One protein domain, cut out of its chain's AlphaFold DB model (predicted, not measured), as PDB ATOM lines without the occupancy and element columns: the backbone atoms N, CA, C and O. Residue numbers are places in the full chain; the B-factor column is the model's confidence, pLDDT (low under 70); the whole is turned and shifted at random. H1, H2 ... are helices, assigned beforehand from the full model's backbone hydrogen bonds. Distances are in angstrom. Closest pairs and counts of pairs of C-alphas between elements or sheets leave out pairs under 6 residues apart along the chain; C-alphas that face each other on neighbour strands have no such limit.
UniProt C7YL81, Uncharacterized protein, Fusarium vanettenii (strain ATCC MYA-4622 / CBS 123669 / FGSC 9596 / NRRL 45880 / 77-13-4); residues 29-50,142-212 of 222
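What this domain is: This is residues 29 to 50 and 142 to 212 of the 222 residues of an uncharacterized protein of Fusarium vanettenii (strain ATCC MYA-4622 / CBS 123669 / FGSC 9596 / NRRL 45880 / 77-13-4) (UniProt C7YL81). One long helix, H2, is the backbone of this model; after it the chain folds back along it through an unnamed link, residues 170 to 193, and then sticks out past the start of H2 as a helical arm, residues 195 to 212 of H3. The tiny H1 packs on a short part of H2, and the unnamed stretch 34 to 50 also runs back along H2 toward its start. The printed part has 93 residues with three named helices, in the order H1, H2, H3, and no named strand: all helix. It is extended, with a radius of gyration of the C-alphas of 20.1 A and spans of 68 by 26 by 21 A, the arm adding to the length.

How they stand to each other: Begin with H2, residues 142 to 169, which touches H1, residues 29 to 33, with residues 156 to 160 alone. Their closest C-alphas, those of Val 32 and Ile 156, are 5.3 A apart. H3, residues 194 to 212, is apart from both H1 and H2, and its residues 195 to 212 stand free. In H2 and H3 every O i to N i+4 pair is within hydrogen-bond range; in H1 it is 0 of 1, beside 2 of 2 O i to N i+3 pairs.

Where its parts are: Find C-alpha 142 at (-52.228, 2.995, -11.256); from there H2 runs 40.7 A to C-alpha 169 at (-26.636, 33.904, -4.742). H3 runs 26.8 A from C-alpha 194 to C-alpha 212 at (-49.360, -25.439, 12.861). H1 measures 7.2 A.

The domain as a whole: The two C-alphas farthest apart, those of Gln 172 and Leu 212, are 68.3 A apart. Residues 51 to 141 are not printed, and C-alphas 50 and 142 are 11.7 A apart across this cut, in the link from H1 to H2. The link from H2 to H3 is long, 24 residues. Mean pLDDT of the printed part is 85.6; look for values under 70 at residues 29 to 30 and 171 to 176.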
ATOM      1  N   SER A  29     -32.541  15.643 -16.990       53.59
ATOM      2  CA  SER A  29     -32.286  17.078 -16.858       53.59
ATOM      3  C   SER A  29     -33.288  17.945 -17.633       53.59
ATOM      4  O   SER A  29     -33.680  18.998 -17.138       53.59
ATOM      5  N   GLY A  30     -33.787  17.491 -18.790       65.00
ATOM      6  CA  GLY A  30     -34.753  18.247 -19.597       65.00
ATOM      7  C   GLY A  30     -36.089  18.491 -18.886       65.00
ATOM      8  O   GLY A  30     -36.704  19.540 -19.057       65.00
ATOM      9  N   LYS A  31     -36.521  17.575 -18.004       80.12
ATOM     10  CA  LYS A  31     -37.768  17.758 -17.238       80.12
ATOM     11  C   LYS A  31     -37.674  18.878 -16.201       80.12
ATOM     12  O   LYS A  31     -38.686  19.515 -15.923       80.12
ATOM     13  N   VAL A  32     -36.484  19.141 -15.657       83.69
ATOM     14  CA  VAL A  32     -36.278  20.209 -14.665       83.69
ATOM     15  C   VAL A  32     -36.544  21.577 -15.294       83.69
ATOM     16  O   VAL A  32     -37.267  22.384 -14.714       83.69
ATOM     17  N   PHE A  33     -36.058  21.808 -16.513       85.31
ATOM     18  CA  PHE A  33     -36.179  23.097 -17.208       85.31
ATOM     19  C   PHE A  33     -37.430  23.222 -18.089       85.31
ATOM     20  O   PHE A  33     -37.730  24.298 -18.601       85.31
ATOM     21  N   LYS A  34     -38.205  22.145 -18.255       85.12
ATOM     22  CA  LYS A  34     -39.422  22.174 -19.069       85.12
ATOM     23  C   LYS A  34     -40.437  23.183 -18.515       85.12
ATOM     24  O   LYS A  34     -40.928  23.017 -17.396       85.12
ATOM     25  N   ASN A  35     -40.782  24.184 -19.330       83.25
ATOM     26  CA  ASN A  35     -41.715  25.275 -19.011       83.25
ATOM     27  C   ASN A  35     -41.375  26.042 -17.718       83.25
ATOM     28  O   ASN A  35     -42.271  26.581 -17.068       83.25
ATOM     29  N   TRP A  36     -40.098  26.071 -17.330       89.69
ATOM     30  CA  TRP A  36     -39.648  26.696 -16.089       89.69
ATOM     31  C   TRP A  36     -38.341  27.461 -16.287       89.69
ATOM     32  O   TRP A  36     -37.486  27.050 -17.070       89.69
ATOM     33  N   SER A  37     -38.173  28.556 -15.549       85.38
ATOM     34  CA  SER A  37     -36.919  29.307 -15.445       85.38
ATOM     35  C   SER A  37     -36.681  29.754 -14.002       85.38
ATOM     36  O   SER A  37     -37.620  29.828 -13.208       85.38
ATOM     37  N   SER A  38     -35.434  30.096 -13.667       81.88
ATOM     38  CA  SER A  38     -35.026  30.559 -12.329       81.88
ATOM     39  C   SER A  38     -35.792  31.792 -11.836       81.88
ATOM     40  O   SER A  38     -35.960  31.963 -10.629       81.88
ATOM     41  N   ASN A  39     -36.322  32.611 -12.750       82.38
ATOM     42  CA  ASN A  39     -37.080  33.822 -12.419       82.38
ATOM     43  C   ASN A  39     -38.507  33.511 -11.927       82.38
ATOM     44  O   ASN A  39     -39.177  34.377 -11.354       82.38
ATOM     45  N   GLN A  40     -39.000  32.279 -12.110       81.75
ATOM     46  CA  GLN A  40     -40.302  31.873 -11.586       81.75
ATOM     47  C   GLN A  40     -40.248  31.692 -10.064       81.75
ATOM     48  O   GLN A  40     -39.591  30.798  -9.532       81.75
ATOM     49  N   ARG A  41     -40.998  32.537  -9.346       71.62
ATOM     50  CA  ARG A  41     -41.036  32.528  -7.873       71.62
ATOM     51  C   ARG A  41     -41.797  31.342  -7.286       71.62
ATOM     52  O   ARG A  41     -41.472  30.906  -6.185       71.62
ATOM     53  N   SER A  42     -42.810  30.847  -7.996       78.19
ATOM     54  CA  SER A  42     -43.667  29.762  -7.519       78.19
ATOM     55  C   SER A  42     -43.132  28.411  -7.979       78.19
ATOM     56  O   SER A  42     -43.012  28.156  -9.177       78.19
ATOM     57  N   ASN A  43     -42.809  27.551  -7.018       83.81
ATOM     58  CA  ASN A  43     -42.434  26.162  -7.254       83.81
ATOM     59  C   ASN A  43     -42.776  25.325  -6.007       83.81
ATOM     60  O   ASN A  43     -41.876  24.935  -5.258       83.81
ATOM     61  N   PRO A  44     -44.077  25.125  -5.725       84.75
ATOM     62  CA  PRO A  44     -44.501  24.357  -4.563       84.75
ATOM     63  C   PRO A  44     -44.017  22.904  -4.670       84.75
ATOM     64  O   PRO A  44     -43.856  22.355  -5.764       84.75
ATOM     65  N   ALA A  45     -43.772  22.274  -3.523       87.38
ATOM     66  CA  ALA A  45     -43.567  20.833  -3.470       87.38
ATOM     67  C   ALA A  45     -44.880  20.113  -3.838       87.38
ATOM     68  O   ALA A  45     -45.961  20.612  -3.503       87.38
ATOM     69  N   PRO A  46     -44.825  18.963  -4.531       92.62
ATOM     70  CA  PRO A  46     -46.028  18.178  -4.762       92.62
ATOM     71  C   PRO A  46     -46.586  17.669  -3.430       92.62
ATOM     72  O   PRO A  46     -45.840  17.326  -2.515       92.62
ATOM     73  N   VAL A  47     -47.910  17.570  -3.342       92.44
ATOM     74  CA  VAL A  47     -48.599  17.005  -2.178       92.44
ATOM     75  C   VAL A  47     -48.954  15.554  -2.476       92.44
ATOM     76  O   VAL A  47     -49.540  15.248  -3.519       92.44
ATOM     77  N   TRP A  48     -48.579  14.647  -1.572       92.69
ATOM     78  CA  TRP A  48     -48.946  13.240  -1.699       92.69
ATOM     79  C   TRP A  48     -50.456  13.075  -1.541       92.69
ATOM     80  O   TRP A  48     -51.080  13.743  -0.719       92.69
ATOM     81  N   ARG A  49     -51.039  12.160  -2.316       93.38
ATOM     82  CA  ARG A  49     -52.470  11.869  -2.256       93.38
ATOM     83  C   ARG A  49     -52.753  10.382  -2.131       93.38
ATOM     84  O   ARG A  49     -52.095   9.534  -2.750       93.38
ATOM     85  N   ASP A  50     -53.841  10.100  -1.436       91.62
ATOM     86  CA  ASP A  50     -54.408   8.766  -1.349       91.62
ATOM     87  C   ASP A  50     -54.954   8.280  -2.702       91.62
ATOM     88  O   ASP A  50     -55.208   9.080  -3.624       91.62
ATOM     89  N   ARG A 142     -51.836   1.740 -11.913       95.69
ATOM     90  CA  ARG A 142     -52.228   2.995 -11.256       95.69
ATOM     91  C   ARG A 142     -51.262   3.402 -10.142       95.69
ATOM     92  O   ARG A 142     -50.966   4.593 -10.007       95.69
ATOM     93  N   ALA A 143     -50.733   2.446  -9.379       93.25
ATOM     94  CA  ALA A 143     -49.718   2.683  -8.357       93.25
ATOM     95  C   ALA A 143     -48.419   3.213  -8.977       93.25
ATOM     96  O   ALA A 143     -47.920   4.241  -8.515       93.25
ATOM     97  N   ILE A 144     -47.942   2.592 -10.065       94.38
ATOM     98  CA  ILE A 144     -46.788   3.056 -10.849       94.38
ATOM     99  C   ILE A 144     -46.992   4.510 -11.268       94.38
ATOM    100  O   ILE A 144     -46.177   5.367 -10.929       94.38
ATOM    101  N   ALA A 145     -48.092   4.805 -11.968       94.31
ATOM    102  CA  ALA A 145     -48.342   6.141 -12.503       94.31
ATOM    103  C   ALA A 145     -48.349   7.208 -11.397       94.31
ATOM    104  O   ALA A 145     -47.708   8.252 -11.526       94.31
ATOM    105  N   ARG A 146     -49.031   6.930 -10.282       94.94
ATOM    106  CA  ARG A 146     -49.152   7.859  -9.154       94.94
ATOM    107  C   ARG A 146     -47.827   8.069  -8.419       94.94
ATOM    108  O   ARG A 146     -47.440   9.215  -8.197       94.94
ATOM    109  N   ILE A 147     -47.145   6.989  -8.038       94.44
ATOM    110  CA  ILE A 147     -45.907   7.050  -7.246       94.44
ATOM    111  C   ILE A 147     -44.771   7.639  -8.079       94.44
ATOM    112  O   ILE A 147     -44.073   8.538  -7.612       94.44
ATOM    113  N   MET A 148     -44.609   7.193  -9.328       93.81
ATOM    114  CA  MET A 148     -43.553   7.715 -10.194       93.81
ATOM    115  C   MET A 148     -43.772   9.187 -10.539       93.81
ATOM    116  O   MET A 148     -42.793   9.931 -10.551       93.81
ATOM    117  N   SER A 149     -45.017   9.620 -10.791       94.19
ATOM    118  CA  SER A 149     -45.314  11.042 -11.014       94.19
ATOM    119  C   SER A 149     -44.927  11.863  -9.790       94.19
ATOM    120  O   SER A 149     -44.109  12.765  -9.911       94.19
ATOM    121  N   PHE A 150     -45.415  11.484  -8.604       95.31
ATOM    122  CA  PHE A 150     -45.119  12.202  -7.366       95.31
ATOM    123  C   PHE A 150     -43.615  12.292  -7.080       95.31
ATOM    124  O   PHE A 150     -43.096  13.387  -6.878       95.31
ATOM    125  N   ASN A 151     -42.895  11.165  -7.120       94.62
ATOM    126  CA  ASN A 151     -41.453  11.143  -6.858       94.62
ATOM    127  C   ASN A 151     -40.678  11.980  -7.887       94.62
ATOM    128  O   ASN A 151     -39.715  12.662  -7.540       94.62
ATOM    129  N   THR A 152     -41.099  11.943  -9.155       93.12
ATOM    130  CA  THR A 152     -40.488  12.758 -10.212       93.12
ATOM    131  C   THR A 152     -40.716  14.244  -9.949       93.12
ATOM    132  O   THR A 152     -39.761  15.019  -9.995       93.12
ATOM    133  N   ASP A 153     -41.949  14.636  -9.634       93.44
ATOM    134  CA  ASP A 153     -42.316  16.026  -9.359       93.44
ATOM    135  C   ASP A 153     -41.616  16.551  -8.099       93.44
ATOM    136  O   ASP A 153     -41.201  17.708  -8.060       93.44
ATOM    137  N   LEU A 154     -41.410  15.691  -7.096       94.00
ATOM    138  CA  LEU A 154     -40.709  16.028  -5.857       94.00
ATOM    139  C   LEU A 154     -39.244  16.365  -6.137       94.00
ATOM    140  O   LEU A 154     -38.763  17.428  -5.743       94.00
ATOM    141  N   ILE A 155     -38.560  15.495  -6.885       92.12
ATOM    142  CA  ILE A 155     -37.162  15.694  -7.284       92.12
ATOM    143  C   ILE A 155     -37.023  16.937  -8.170       92.12
ATOM    144  O   ILE A 155     -36.104  17.732  -7.970       92.12
ATOM    145  N   ILE A 156     -37.933  17.134  -9.131       91.88
ATOM    146  CA  ILE A 156     -37.931  18.318 -10.002       91.88
ATOM    147  C   ILE A 156     -38.136  19.590  -9.178       91.88
ATOM    148  O   ILE A 156     -37.395  20.555  -9.363       91.88
ATOM    149  N   SER A 157     -39.110  19.595  -8.268       92.00
ATOM    150  CA  SER A 157     -39.399  20.749  -7.420       92.00
ATOM    151  C   SER A 157     -38.192  21.090  -6.542       92.00
ATOM    152  O   SER A 157     -37.749  22.237  -6.551       92.00
ATOM    153  N   ALA A 158     -37.572  20.106  -5.885       91.12
ATOM    154  CA  ALA A 158     -36.354  20.325  -5.106       91.12
ATOM    155  C   ALA A 158     -35.196  20.865  -5.965       91.12
ATOM    156  O   ALA A 158     -34.567  21.858  -5.606       91.12
ATOM    157  N   ALA A 159     -34.951  20.283  -7.144       90.19
ATOM    158  CA  ALA A 159     -33.906  20.754  -8.056       90.19
ATOM    159  C   ALA A 159     -34.125  22.212  -8.496       90.19
ATOM    160  O   ALA A 159     -33.187  23.008  -8.487       90.19
ATOM    161  N   ARG A 160     -35.365  22.586  -8.832       90.75
ATOM    162  CA  ARG A 160     -35.736  23.960  -9.207       90.75
ATOM    163  C   ARG A 160     -35.497  24.960  -8.078       90.75
ATOM    164  O   ARG A 160     -34.989  26.048  -8.344       90.75
ATOM    165  N   ARG A 161     -35.814  24.602  -6.825       87.75
ATOM    166  CA  ARG A 161     -35.532  25.461  -5.659       87.75
ATOM    167  C   ARG A 161     -34.032  25.694  -5.487       87.75
ATOM    168  O   ARG A 161     -33.623  26.849  -5.388       87.75
ATOM    169  N   ARG A 162     -33.219  24.637  -5.597       87.44
ATOM    170  CA  ARG A 162     -31.749  24.737  -5.541       87.44
ATOM    171  C   ARG A 162     -31.184  25.628  -6.643       87.44
ATOM    172  O   ARG A 162     -30.392  26.518  -6.357       87.44
ATOM    173  N   ILE A 163     -31.616  25.424  -7.890       87.19
ATOM    174  CA  ILE A 163     -31.166  26.230  -9.038       87.19
ATOM    175  C   ILE A 163     -31.535  27.699  -8.838       87.19
ATOM    176  O   ILE A 163     -30.717  28.574  -9.097       87.19
ATOM    177  N   ARG A 164     -32.748  27.982  -8.355       86.06
ATOM    178  CA  ARG A 164     -33.177  29.353  -8.076       86.06
ATOM    179  C   ARG A 164     -32.328  30.001  -6.983       86.06
ATOM    180  O   ARG A 164     -31.904  31.135  -7.169       86.06
ATOM    181  N   LYS A 165     -32.072  29.305  -5.870       84.62
ATOM    182  CA  LYS A 165     -31.212  29.822  -4.791       84.62
ATOM    183  C   LYS A 165     -29.802  30.102  -5.302       84.62
ATOM    184  O   LYS A 165     -29.304  31.202  -5.112       84.62
ATOM    185  N   TRP A 166     -29.223  29.164  -6.053       84.69
ATOM    186  CA  TRP A 166     -27.924  29.354  -6.700       84.69
ATOM    187  C   TRP A 166     -27.905  30.567  -7.642       84.69
ATOM    188  O   TRP A 166     -27.002  31.391  -7.550       84.69
ATOM    189  N   ALA A 167     -28.926  30.726  -8.491       84.56
ATOM    190  CA  ALA A 167     -29.023  31.856  -9.417       84.56
ATOM    191  C   ALA A 167     -29.126  33.210  -8.692       84.56
ATOM    192  O   ALA A 167     -28.566  34.192  -9.162       84.56
ATOM    193  N   VAL A 168     -29.806  33.264  -7.540       82.75
ATOM    194  CA  VAL A 168     -29.901  34.477  -6.706       82.75
ATOM    195  C   VAL A 168     -28.582  34.775  -5.987       82.75
ATOM    196  O   VAL A 168     -28.194  35.934  -5.879       82.75
ATOM    197  N   SER A 169     -27.895  33.748  -5.483       81.88
ATOM    198  CA  SER A 169     -26.636  33.904  -4.742       81.88
ATOM    199  C   SER A 169     -25.416  34.152  -5.637       81.88
ATOM    200  O   SER A 169     -24.393  34.622  -5.138       81.88
ATOM    201  N   GLY A 170     -25.499  33.831  -6.930       74.56
ATOM    202  CA  GLY A 170     -24.399  33.948  -7.886       74.56
ATOM    203  C   GLY A 170     -23.386  32.798  -7.809       74.56
ATOM    204  O   GLY A 170     -23.242  32.112  -6.795       74.56
ATOM    205  N   SER A 171     -22.645  32.594  -8.902       67.56
ATOM    206  CA  SER A 171     -21.754  31.439  -9.116       67.56
ATOM    207  C   SER A 171     -20.530  31.372  -8.192       67.56
ATOM    208  O   SER A 171     -19.908  30.317  -8.078       67.56
ATOM    209  N   GLN A 172     -20.189  32.475  -7.521       65.44
ATOM    210  CA  GLN A 172     -19.037  32.571  -6.613       65.44
ATOM    211  C   GLN A 172     -19.364  32.156  -5.173       65.44
ATOM    212  O   GLN A 172     -18.456  31.935  -4.370       65.44
ATOM    213  N   THR A 173     -20.647  32.030  -4.842       66.06
ATOM    214  CA  THR A 173     -21.097  31.687  -3.495       66.06
ATOM    215  C   THR A 173     -21.262  30.174  -3.399       66.06
ATOM    216  O   THR A 173     -21.914  29.551  -4.240       66.06
ATOM    217  N   ARG A 174     -20.651  29.546  -2.385       63.50
ATOM    218  CA  ARG A 174     -20.848  28.114  -2.132       63.50
ATOM    219  C   ARG A 174     -22.342  27.873  -1.912       63.50
ATOM    220  O   ARG A 174     -22.966  28.568  -1.119       63.50
ATOM    221  N   ALA A 175     -22.908  26.920  -2.647       59.47
ATOM    222  CA  ALA A 175     -24.318  26.582  -2.525       59.47
ATOM    223  C   ALA A 175     -24.559  25.902  -1.172       59.47
ATOM    224  O   ALA A 175     -24.342  24.695  -1.038       59.47
ATOM    225  N   ASP A 176     -24.988  26.676  -0.179       67.50
ATOM    226  CA  ASP A 176     -25.604  26.117   1.016       67.50
ATOM    227  C   ASP A 176     -26.976  25.566   0.614       67.50
ATOM    228  O   ASP A 176     -27.823  26.260   0.045       67.50
ATOM    229  N   LEU A 177     -27.142  24.258   0.802       71.75
ATOM    230  CA  LEU A 177     -28.398  23.572   0.552       71.75
ATOM    231  C   LEU A 177     -29.201  23.602   1.842       71.75
ATOM    232  O   LEU A 177     -28.860  22.899   2.792       71.75
ATOM    233  N   ASP A 178     -30.275  24.381   1.850       79.06
ATOM    234  CA  ASP A 178     -31.242  24.323   2.940       79.06
ATOM    235  C   ASP A 178     -31.804  22.899   3.050       79.06
ATOM    236  O   ASP A 178     -32.030  22.227   2.035       79.06
ATOM    237  N   GLU A 179     -32.067  22.444   4.275       79.31
ATOM    238  CA  GLU A 179     -32.607  21.102   4.533       79.31
ATOM    239  C   GLU A 179     -33.898  20.839   3.740       79.31
ATOM    240  O   GLU A 179     -34.085  19.749   3.206       79.31
ATOM    241  N   GLU A 180     -34.732  21.866   3.550       79.31
ATOM    242  CA  GLU A 180     -35.978  21.815   2.767       79.31
ATOM    243  C   GLU A 180     -35.781  21.483   1.276       79.31
ATOM    244  O   GLU A 180     -36.722  21.109   0.568       79.31
ATOM    245  N   ASP A 181     -34.566  21.650   0.756       81.56
ATOM    246  CA  ASP A 181     -34.231  21.315  -0.624       81.56
ATOM    247  C   ASP A 181     -33.607  19.930  -0.754       81.56
ATOM    248  O   ASP A 181     -33.391  19.469  -1.881       81.56
ATOM    249  N   ILE A 182     -33.307  19.250   0.351       84.44
ATOM    250  CA  ILE A 182     -32.766  17.895   0.369       84.44
ATOM    251  C   ILE A 182     -33.927  16.906   0.351       84.44
ATOM    252  O   ILE A 182     -34.620  16.733   1.339       84.44
ATOM    253  N   VAL A 183     -34.109  16.212  -0.777       86.88
ATOM    254  CA  VAL A 183     -35.060  15.096  -0.846       86.88
ATOM    255  C   VAL A 183     -34.475  13.916  -0.085       86.88
ATOM    256  O   VAL A 183     -33.468  13.333  -0.502       86.88
ATOM    257  N   THR A 184     -35.111  13.566   1.023       86.81
ATOM    258  CA  THR A 184     -34.726  12.444   1.877       86.81
ATOM    259  C   THR A 184     -35.379  11.140   1.419       86.81
ATOM    260  O   THR A 184     -36.384  11.121   0.704       86.81
ATOM    261  N   ALA A 185     -34.826  10.006   1.863       82.69
ATOM    262  CA  ALA A 185     -35.383   8.690   1.549       82.69
ATOM    263  C   ALA A 185     -36.817   8.496   2.082       82.69
ATOM    264  O   ALA A 185     -37.569   7.721   1.500       82.69
ATOM    265  N   GLY A 186     -37.204   9.203   3.153       83.81
ATOM    266  CA  GLY A 186     -38.550   9.123   3.735       83.81
ATOM    267  C   GLY A 186     -39.625   9.856   2.928       83.81
ATOM    268  O   GLY A 186     -40.798   9.489   2.990       83.81
ATOM    269  N   GLU A 187     -39.245  10.863   2.140       87.38
ATOM    270  CA  GLU A 187     -40.181  11.615   1.293       87.38
ATOM    271  C   GLU A 187     -40.444  10.914  -0.043       87.38
ATOM    272  O   GLU A 187     -41.523  11.046  -0.626       87.38
ATOM    273  N   VAL A 188     -39.471  10.136  -0.525       91.69
ATOM    274  CA  VAL A 188     -39.626   9.316  -1.727       91.69
ATOM    275  C   VAL A 188     -40.534   8.135  -1.411       91.69
ATOM    276  O   VAL A 188     -40.247   7.294  -0.563       91.69
ATOM    277  N   ARG A 189     -41.643   8.025  -2.142       91.81
ATOM    278  CA  ARG A 189     -42.587   6.924  -1.953       91.81
ATOM    279  C   ARG A 189     -42.048   5.650  -2.590       91.81
ATOM    280  O   ARG A 189     -41.734   5.629  -3.782       91.81
ATOM    281  N   LYS A 190     -41.974   4.575  -1.804       91.00
ATOM    282  CA  LYS A 190     -41.624   3.240  -2.296       91.00
ATOM    283  C   LYS A 190     -42.759   2.701  -3.168       91.00
ATOM    284  O   LYS A 190     -43.919   2.721  -2.765       91.00
ATOM    285  N   LEU A 191     -42.414   2.210  -4.354       90.94
ATOM    286  CA  LEU A 191     -43.330   1.433  -5.181       90.94
ATOM    287  C   LEU A 191     -43.336  -0.014  -4.679       90.94
ATOM    288  O   LEU A 191     -42.281  -0.639  -4.605       90.94
ATOM    289  N   VAL A 192     -44.519  -0.520  -4.340       90.44
ATOM    290  CA  VAL A 192     -44.758  -1.925  -3.996       90.44
ATOM    291  C   VAL A 192     -45.771  -2.465  -4.991       90.44
ATOM    292  O   VAL A 192     -46.860  -1.902  -5.131       90.44
ATOM    293  N   PHE A 193     -45.399  -3.522  -5.707       91.75
ATOM    294  CA  PHE A 193     -46.325  -4.220  -6.581       91.75
ATOM    295  C   PHE A 193     -47.243  -5.108  -5.747       91.75
ATOM    296  O   PHE A 193     -46.796  -5.845  -4.873       91.75
ATOM    297  N   ALA A 194     -48.534  -5.062  -6.055       92.44
ATOM    298  CA  ALA A 194     -49.522  -5.937  -5.452       92.44
ATOM    299  C   ALA A 194     -49.202  -7.414  -5.709       92.44
ATOM    300  O   ALA A 194     -49.401  -8.230  -4.824       92.44
ATOM    301  N   SER A 195     -48.682  -7.759  -6.890       91.00
ATOM    302  CA  SER A 195     -48.284  -9.133  -7.220       91.00
ATOM    303  C   SER A 195     -47.240  -9.674  -6.248       91.00
ATOM    304  O   SER A 195     -47.398 -10.776  -5.733       91.00
ATOM    305  N   ASP A 196     -46.214  -8.872  -5.981       92.19
ATOM    306  CA  ASP A 196     -45.079  -9.261  -5.149       92.19
ATOM    307  C   ASP A 196     -45.539  -9.380  -3.694       92.19
ATOM    308  O   ASP A 196     -45.324 -10.402  -3.051       92.19
ATOM    309  N   PHE A 197     -46.296  -8.386  -3.223       93.50
ATOM    310  CA  PHE A 197     -46.862  -8.383  -1.877       93.50
ATOM    311  C   PHE A 197     -47.814  -9.565  -1.632       93.50
ATOM    312  O   PHE A 197     -47.740 -10.223  -0.601       93.50
ATOM    313  N   LEU A 198     -48.696  -9.882  -2.587       92.19
ATOM    314  CA  LEU A 198     -49.612 -11.022  -2.465       92.19
ATOM    315  C   LEU A 198     -48.854 -12.356  -2.446       92.19
ATOM    316  O   LEU A 198     -49.248 -13.260  -1.707       92.19
ATOM    317  N   ALA A 199     -47.782 -12.483  -3.232       90.19
ATOM    318  CA  ALA A 199     -46.934 -13.671  -3.219       90.19
ATOM    319  C   ALA A 199     -46.236 -13.845  -1.861       90.19
ATOM    320  O   ALA A 199     -46.248 -14.947  -1.313       90.19
ATOM    321  N   GLU A 200     -45.709 -12.763  -1.283       90.56
ATOM    322  CA  GLU A 200     -45.127 -12.758   0.066       90.56
ATOM    323  C   GLU A 200     -46.156 -13.177   1.128       90.56
ATOM    324  O   GLU A 200     -45.887 -14.077   1.924       90.56
ATOM    325  N   CYS A 201     -47.367 -12.607   1.096       86.81
ATOM    326  CA  CYS A 201     -48.447 -13.002   2.005       86.81
ATOM    327  C   CYS A 201     -48.807 -14.490   1.867       86.81
ATOM    328  O   CYS A 201     -49.099 -15.157   2.860       86.81
ATOM    329  N   GLN A 202     -48.806 -15.023   0.643       87.44
ATOM    330  CA  GLN A 202     -49.119 -16.429   0.401       87.44
ATOM    331  C   GLN A 202     -48.030 -17.362   0.943       87.44
ATOM    332  O   GLN A 202     -48.365 -18.398   1.519       87.44
ATOM    333  N   ILE A 203     -46.756 -16.992   0.795       89.19
ATOM    334  CA  ILE A 203     -45.628 -17.734   1.376       89.19
ATOM    335  C   ILE A 203     -45.739 -17.740   2.904       89.19
ATOM    336  O   ILE A 203     -45.753 -18.812   3.505       89.19
ATOM    337  N   ALA A 204     -45.935 -16.572   3.523       86.81
ATOM    338  CA  ALA A 204     -46.070 -16.456   4.977       86.81
ATOM    339  C   ALA A 204     -47.238 -17.298   5.529       86.81
ATOM    340  O   ALA A 204     -47.129 -17.938   6.580       86.81
ATOM    341  N   LEU A 205     -48.361 -17.350   4.802       85.56
ATOM    342  CA  LEU A 205     -49.499 -18.192   5.170       85.56
ATOM    343  C   LEU A 205     -49.154 -19.687   5.086       85.56
ATOM    344  O   LEU A 205     -49.528 -20.450   5.977       85.56
ATOM    345  N   GLN A 206     -48.442 -20.111   4.038       86.81
ATOM    346  CA  GLN A 206     -48.014 -21.503   3.877       86.81
ATOM    347  C   GLN A 206     -47.055 -21.937   4.988       86.81
ATOM    348  O   GLN A 206     -47.243 -23.018   5.545       86.81
ATOM    349  N   GLU A 207     -46.088 -21.095   5.346       88.38
ATOM    350  CA  GLU A 207     -45.162 -21.339   6.460       88.38
ATOM    351  C   GLU A 207     -45.920 -21.477   7.787       88.38
ATOM    352  O   GLU A 207     -45.760 -22.471   8.494       88.38
ATOM    353  N   THR A 208     -46.853 -20.561   8.066       87.12
ATOM    354  CA  THR A 208     -47.691 -20.617   9.275       87.12
ATOM    355  C   THR A 208     -48.518 -21.908   9.332       87.12
ATOM    356  O   THR A 208     -48.636 -22.543  10.381       87.12
ATOM    357  N   MET A 209     -49.091 -22.344   8.204       86.00
ATOM    358  CA  MET A 209     -49.842 -23.604   8.141       86.00
ATOM    359  C   MET A 209     -48.942 -24.834   8.343       86.00
ATOM    360  O   MET A 209     -49.362 -25.802   8.984       86.00
ATOM    361  N   GLN A 210     -47.712 -24.813   7.824       83.00
ATOM    362  CA  GLN A 210     -46.722 -25.870   8.055       83.00
ATOM    363  C   GLN A 210     -46.302 -25.945   9.525       83.00
ATOM    364  O   GLN A 210     -46.261 -27.035  10.088       83.00
ATOM    365  N   GLU A 211     -46.082 -24.811  10.189       84.25
ATOM    366  CA  GLU A 211     -45.781 -24.781  11.624       84.25
ATOM    367  C   GLU A 211     -46.936 -25.313  12.481       84.25
ATOM    368  O   GLU A 211     -46.712 -26.057  13.436       84.25
ATOM    369  N   LEU A 212     -48.178 -24.962  12.139       82.50
ATOM    370  CA  LEU A 212     -49.360 -25.439  12.861       82.50
ATOM    371  C   LEU A 212     -49.612 -26.936  12.648       82.50
ATOM    372  O   LEU A 212     -50.062 -27.606  13.574       82.50
TER     373      LEU A 212